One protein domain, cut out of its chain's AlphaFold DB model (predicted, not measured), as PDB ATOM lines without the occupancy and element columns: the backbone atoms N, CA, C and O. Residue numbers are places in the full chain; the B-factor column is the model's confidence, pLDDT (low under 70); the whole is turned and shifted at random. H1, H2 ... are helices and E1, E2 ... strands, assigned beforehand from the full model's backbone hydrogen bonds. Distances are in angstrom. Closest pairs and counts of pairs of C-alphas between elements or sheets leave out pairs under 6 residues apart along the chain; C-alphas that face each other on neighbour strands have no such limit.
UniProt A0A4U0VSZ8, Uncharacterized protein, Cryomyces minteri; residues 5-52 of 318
ATOM      1  N   TRP A   5       5.725 -12.808 -30.412       64.88
ATOM      2  CA  TRP A   5       4.311 -12.911 -30.048       64.88
ATOM      3  C   TRP A   5       3.383 -12.172 -31.025       64.88
ATOM      4  O   TRP A   5       2.254 -12.609 -31.232       64.88
ATOM      5  N   MET A   6       3.854 -11.108 -31.696       64.12
ATOM      6  CA  MET A   6       3.064 -10.374 -32.698       64.12
ATOM      7  C   MET A   6       2.728 -11.228 -33.928       64.12
ATOM      8  O   MET A   6       1.785 -10.924 -34.653       64.12
ATOM      9  N   LEU A   7       3.493 -12.299 -34.164       73.69
ATOM     10  CA  LEU A   7       3.249 -13.292 -35.212       73.69
ATOM     11  C   LEU A   7       2.639 -14.586 -34.650       73.69
ATOM     12  O   LEU A   7       2.578 -15.591 -35.355       73.69
ATOM     13  N   GLY A   8       2.203 -14.577 -33.385       72.88
ATOM     14  CA  GLY A   8       1.618 -15.738 -32.721       72.88
ATOM     15  C   GLY A   8       2.635 -16.806 -32.316       72.88
ATOM     16  O   GLY A   8       2.257 -17.942 -32.058       72.88
ATOM     17  N   HIS A   9       3.934 -16.500 -32.280       81.00
ATOM     18  CA  HIS A   9       4.937 -17.480 -31.864       81.00
ATOM     19  C   HIS A   9       5.048 -17.509 -30.339       81.00
ATOM     20  O   HIS A   9       5.546 -16.552 -29.736       81.00
ATOM     21  N   ALA A  10       4.624 -18.615 -29.729       82.06
ATOM     22  CA  ALA A  10       4.836 -18.860 -28.311       82.06
ATOM     23  C   ALA A  10       6.264 -19.366 -28.054       82.06
ATOM     24  O   ALA A  10       6.867 -20.056 -28.881       82.06
ATOM     25  N   LYS A  11       6.812 -19.011 -26.889       84.88
ATOM     26  CA  LYS A  11       8.121 -19.475 -26.435       84.88
ATOM     27  C   LYS A  11       7.938 -20.694 -25.538       84.88
ATOM     28  O   LYS A  11       7.284 -20.602 -24.507       84.88
ATOM     29  N   THR A  12       8.582 -21.801 -25.889       88.12
ATOM     30  CA  THR A  12       8.618 -22.995 -25.037       88.12
ATOM     31  C   THR A  12       9.893 -22.990 -24.204       88.12
ATOM     32  O   THR A  12      11.000 -22.921 -24.744       88.12
ATOM     33  N   SER A  13       9.743 -23.058 -22.883       89.50
ATOM     34  CA  SER A  13      10.848 -23.310 -21.959       89.50
ATOM     35  C   SER A  13      10.787 -24.756 -21.472       89.50
ATOM     36  O   SER A  13       9.711 -25.338 -21.376       89.50
ATOM     37  N   PHE A  14      11.951 -25.352 -21.222       89.75
ATOM     38  CA  PHE A  14      12.060 -26.727 -20.742       89.75
ATOM     39  C   PHE A  14      12.808 -26.698 -19.420       89.75
ATOM     40  O   PHE A  14      13.931 -26.191 -19.368       89.75
ATOM     41  N   HIS A  15      12.186 -27.254 -18.387       89.38
ATOM     42  CA  HIS A  15      12.734 -27.365 -17.040       89.38
ATOM     43  C   HIS A  15      12.821 -28.844 -16.688       89.38
ATOM     44  O   HIS A  15      11.879 -29.595 -16.934       89.38
ATOM     45  N   HIS A  16      13.959 -29.276 -16.161       89.75
ATOM     46  CA  HIS A  16      14.185 -30.662 -15.772       89.75
ATOM     47  C   HIS A  16      15.222 -30.737 -14.648       89.75
ATOM     48  O   HIS A  16      15.960 -29.782 -14.405       89.75
ATOM     49  N   SER A  17      15.279 -31.888 -13.974       85.44
ATOM     50  CA  SER A  17      16.336 -32.206 -13.008       85.44
ATOM     51  C   SER A  17      17.723 -32.071 -13.644       85.44
ATOM     52  O   SER A  17      17.894 -32.354 -14.833       85.44
ATOM     53  N   SER A  18      18.734 -31.707 -12.848       87.69
ATOM     54  CA  SER A  18      20.143 -31.792 -13.265       87.69
ATOM     55  C   SER A  18      20.566 -33.221 -13.621       87.69
ATOM     56  O   SER A  18      21.531 -33.406 -14.355       87.69
ATOM     57  N   GLU A  19      19.824 -34.214 -13.129       88.19
ATOM     58  CA  GLU A  19      19.965 -35.637 -13.433       88.19
ATOM     59  C   GLU A  19      18.667 -36.130 -14.101       88.19
ATOM     60  O   GLU A  19      17.740 -36.563 -13.412       88.19
ATOM     61  N   PRO A  20      18.522 -35.975 -15.430       86.19
ATOM     62  CA  PRO A  20      17.324 -36.403 -16.142       86.19
ATOM     63  C   PRO A  20      17.253 -37.931 -16.257       86.19
ATOM     64  O   PRO A  20      18.271 -38.610 -16.388       86.19
ATOM     65  N   ILE A  21      16.030 -38.466 -16.287       87.06
ATOM     66  CA  ILE A  21      15.788 -39.884 -16.576       87.06
ATOM     67  C   ILE A  21      16.282 -40.196 -17.992       87.06
ATOM     68  O   ILE A  21      15.959 -39.474 -18.939       87.06
ATOM     69  N   LEU A  22      17.035 -41.284 -18.132       90.44
ATOM     70  CA  LEU A  22      17.484 -41.802 -19.418       90.44
ATOM     71  C   LEU A  22      16.472 -42.814 -19.955       90.44
ATOM     72  O   LEU A  22      16.030 -43.706 -19.234       90.44
ATOM     73  N   LEU A  23      16.112 -42.667 -21.227       88.38
ATOM     74  CA  LEU A  23      15.256 -43.595 -21.950       88.38
ATOM     75  C   LEU A  23      16.095 -44.385 -22.946       88.38
ATOM     76  O   LEU A  23      16.691 -43.805 -23.857       88.38
ATOM     77  N   SER A  24      16.102 -45.707 -22.799       86.94
ATOM     78  CA  SER A  24      16.736 -46.594 -23.767       86.94
ATOM     79  C   SER A  24      15.853 -46.728 -25.003       86.94
ATOM     80  O   SER A  24      14.686 -47.110 -24.925       86.94
ATOM     81  N   THR A  25      16.413 -46.386 -26.156       82.38
ATOM     82  CA  THR A  25      15.740 -46.505 -27.456       82.38
ATOM     83  C   THR A  25      15.920 -47.906 -28.040       82.38
ATOM     84  O   THR A  25      16.867 -48.612 -27.694       82.38
ATOM     85  N   GLU A  26      15.071 -48.298 -28.997       80.19
ATOM     86  CA  GLU A  26      15.222 -49.571 -29.728       80.19
ATOM     87  C   GLU A  26      16.564 -49.681 -30.475       80.19
ATOM     88  O   GLU A  26      17.067 -50.776 -30.708       80.19
ATOM     89  N   ALA A  27      17.183 -48.542 -30.801       82.06
ATOM     90  CA  ALA A  27      18.513 -48.470 -31.400       82.06
ATOM     91  C   ALA A  27      19.660 -48.738 -30.400       82.06
ATOM     92  O   ALA A  27      20.826 -48.726 -30.792       82.06
ATOM     93  N   GLY A  28      19.355 -48.957 -29.114       82.38
ATOM     94  CA  GLY A  28      20.334 -49.225 -28.058       82.38
ATOM     95  C   GLY A  28      21.073 -47.987 -27.540       82.38
ATOM     96  O   GLY A  28      22.020 -48.130 -26.771       82.38
ATOM     97  N   SER A  29      20.668 -46.781 -27.950       86.38
ATOM     98  CA  SER A  29      21.168 -45.527 -27.379       86.38
ATOM     99  C   SER A  29      20.259 -45.029 -26.261       86.38
ATOM    100  O   SER A  29      19.033 -45.088 -26.395       86.38
ATOM    101  N   ASP A  30      20.860 -44.476 -25.211       90.75
ATOM    102  CA  ASP A  30      20.145 -43.787 -24.141       90.75
ATOM    103  C   ASP A  30      19.967 -42.304 -24.489       90.75
ATOM    104  O   ASP A  30      20.933 -41.610 -24.817       90.75
ATOM    105  N   THR A  31      18.732 -41.815 -24.398       92.00
ATOM    106  CA  THR A  31      18.380 -40.408 -24.628       92.00
ATOM    107  C   THR A  31      17.749 -39.834 -23.361       92.00
ATOM    108  O   THR A  31      16.797 -40.426 -22.847       92.00
ATOM    109  N   PRO A  32      18.214 -38.684 -22.839       92.94
ATOM    110  CA  PRO A  32      17.531 -38.005 -21.744       92.94
ATOM    111  C   PRO A  32      16.076 -37.692 -22.104       92.94
ATOM    112  O   PRO A  32      15.800 -37.164 -23.183       92.94
ATOM    113  N   LEU A  33      15.138 -37.947 -21.189       90.06
ATOM    114  CA  LEU A  33      13.718 -37.628 -21.378       90.06
ATOM    115  C   LEU A  33      13.520 -36.158 -21.784       90.06
ATOM    116  O   LEU A  33      12.716 -35.862 -22.663       90.06
ATOM    117  N   SER A  34      14.297 -35.242 -21.198       91.69
ATOM    118  CA  SER A  34      14.283 -33.814 -21.534       91.69
ATOM    119  C   SER A  34      14.597 -33.536 -23.005       91.69
ATOM    120  O   SER A  34      13.979 -32.661 -23.614       91.69
ATOM    121  N   ASP A  35      15.539 -34.281 -23.579       92.12
ATOM    122  CA  ASP A  35      15.972 -34.111 -24.963       92.12
ATOM    123  C   ASP A  35      14.949 -34.708 -25.922       92.12
ATOM    124  O   ASP A  35      14.618 -34.076 -26.928       92.12
ATOM    125  N   LEU A  36      14.374 -35.863 -25.568       90.88
ATOM    126  CA  LEU A  36      13.249 -36.438 -26.301       90.88
ATOM    127  C   LEU A  36      12.068 -35.464 -26.327       90.88
ATOM    128  O   LEU A  36      11.600 -35.113 -27.409       90.88
ATOM    129  N   CYS A  37      11.628 -34.970 -25.163       91.00
ATOM    130  CA  CYS A  37      10.546 -33.992 -25.060       91.00
ATOM    131  C   CYS A  37      10.829 -32.757 -25.922       91.00
ATOM    132  O   CYS A  37       9.945 -32.295 -26.641       91.00
ATOM    133  N   ARG A  38      12.064 -32.240 -25.909       91.50
ATOM    134  CA  ARG A  38      12.456 -31.096 -26.741       91.50
ATOM    135  C   ARG A  38      12.383 -31.401 -28.235       91.50
ATOM    136  O   ARG A  38      11.939 -30.545 -28.992       91.50
ATOM    137  N   ALA A  39      12.814 -32.589 -28.651       91.38
ATOM    138  CA  ALA A  39      12.824 -32.997 -30.051       91.38
ATOM    139  C   ALA A  39      11.411 -33.210 -30.617       91.38
ATOM    140  O   ALA A  39      11.170 -32.883 -31.778       91.38
ATOM    141  N   VAL A  40      10.483 -33.732 -29.808       89.25
ATOM    142  CA  VAL A  40       9.114 -34.052 -30.251       89.25
ATOM    143  C   VAL A  40       8.112 -32.919 -30.039       89.25
ATOM    144  O   VAL A  40       7.035 -32.959 -30.625       89.25
ATOM    145  N   THR A  41       8.431 -31.909 -29.222       89.94
ATOM    146  CA  THR A  41       7.536 -30.765 -28.993       89.94
ATOM    147  C   THR A  41       7.585 -29.814 -30.193       89.94
ATOM    148  O   THR A  41       8.605 -29.147 -30.400       89.94
ATOM    149  N   PRO A  42       6.504 -29.692 -30.986       88.56
ATOM    150  CA  PRO A  42       6.490 -28.774 -32.115       88.56
ATOM    151  C   PRO A  42       6.454 -27.311 -31.635       88.56
ATOM    152  O   PRO A  42       5.969 -27.024 -30.536       88.56
ATOM    153  N   PRO A  43       6.906 -26.347 -32.459       86.62
ATOM    154  CA  PRO A  43       6.712 -24.931 -32.170       86.62
ATOM    155  C   PRO A  43       5.225 -24.600 -31.992       86.62
ATOM    156  O   PRO A  43       4.412 -24.898 -32.869       86.62
ATOM    157  N   CYS A  44       4.874 -23.932 -30.893       85.19
ATOM    158  CA  CYS A  44       3.503 -23.505 -30.643       85.19
ATOM    159  C   CYS A  44       3.203 -22.201 -31.403       85.19
ATOM    160  O   CYS A  44       3.820 -21.156 -31.169       85.19
ATOM    161  N   ARG A  45       2.265 -22.287 -32.353       84.44
ATOM    162  CA  ARG A  45       1.793 -21.159 -33.163       84.44
ATOM    163  C   ARG A  45       0.354 -20.840 -32.796       84.44
ATOM    164  O   ARG A  45      -0.569 -21.551 -33.178       84.44
ATOM    165  N   LEU A  46       0.190 -19.758 -32.059       82.69
ATOM    166  CA  LEU A  46      -1.087 -19.219 -31.640       82.69
ATOM    167  C   LEU A  46      -1.641 -18.282 -32.710       82.69
ATOM    168  O   LEU A  46      -0.905 -17.698 -33.506       82.69
ATOM    169  N   ASN A  47      -2.958 -18.106 -32.721       83.38
ATOM    170  CA  ASN A  47      -3.578 -17.082 -33.549       83.38
ATOM    171  C   ASN A  47      -3.144 -15.692 -33.031       83.38
ATOM    172  O   ASN A  47      -3.393 -15.405 -31.859       83.38
ATOM    173  N   PRO A  48      -2.555 -14.804 -33.862       83.00
ATOM    174  CA  PRO A  48      -2.117 -13.473 -33.426       83.00
ATOM    175  C   PRO A  48      -3.232 -12.600 -32.828       83.00
ATOM    176  O   PRO A  48      -2.953 -11.671 -32.074       83.00
ATOM    177  N   PHE A  49      -4.501 -12.892 -33.135       83.00
ATOM    178  CA  PHE A  49      -5.650 -12.210 -32.536       83.00
ATOM    179  C   PHE A  49      -5.981 -12.697 -31.113       83.00
ATOM    180  O   PHE A  49      -6.684 -12.000 -30.387       83.00
ATOM    181  N   LEU A  50      -5.457 -13.852 -30.685       83.88
ATOM    182  CA  LEU A  50      -5.582 -14.403 -29.330       83.88
ATOM    183  C   LEU A  50      -4.335 -14.065 -28.498       83.88
ATOM    184  O   LEU A  50      -3.662 -14.931 -27.947       83.88
ATOM    185  N   PHE A  51      -4.009 -12.777 -28.430       80.38
ATOM    186  CA  PHE A  51      -2.735 -12.255 -27.922       80.38
ATOM    187  C   PHE A  51      -2.544 -12.332 -26.393       80.38
ATOM    188  O   PHE A  51      -1.578 -11.778 -25.872       80.38
ATOM    189  N   ASN A  52      -3.457 -12.968 -25.653       82.44
ATOM    190  CA  ASN A  52      -3.295 -13.259 -24.227       82.44
ATOM    191  C   ASN A  52      -4.017 -14.560 -23.837       82.44
ATOM    192  O   ASN A  52      -4.930 -15.002 -24.546       82.44
TER     193      ASN A  52
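What this domain is: This is residues 5 to 52 of the 318 residues of an uncharacterized protein of Cryomyces minteri (UniProt A0A4U0VSZ8). With little regular structure, this is a flat, long loop of chain: a small antiparallel hairpin, E1 and E2, and the short helix H1 lie toward one end, and two long unnamed stretches, residues 5 to 21 and 41 to 52, lead to the other, where both printed ends lie. The printed part has 48 residues, of which 14 are in named elements, in the order E1, E2, H1; the class is mixed. It is extended, with a radius of gyration of the C-alphas of 15.1 A and spans of 45 by 23 by 10 A.

Where its parts are: E1 is residues 22 to 24, from C-alpha 22 at (17.484, -41.802, -19.418). E2 is residues 30 to 32. H1 is residues 33 to 40, 10.6 A long, ending at C-alpha 40 at (9.114, -34.052, -30.251).

How they stand to each other: E1 and E2 are a hairpin with a tight link, antiparallel at 145 degrees; N 23 and O 31 are 2.8 A apart, within hydrogen-bond range. H1 follows E2 by a tight link. The closest C-alphas of E1 and H1, Leu 22 and Leu 33, are 6.0 A apart. In H1 every O i to N i+4 pair is within hydrogen-bond range.

The domain as a whole: The C-alphas farthest apart, Gly 28 and Phe 49, are 45.4 A apart. The printed part has no cut. Residues 5 to 6 have pLDDT under 70.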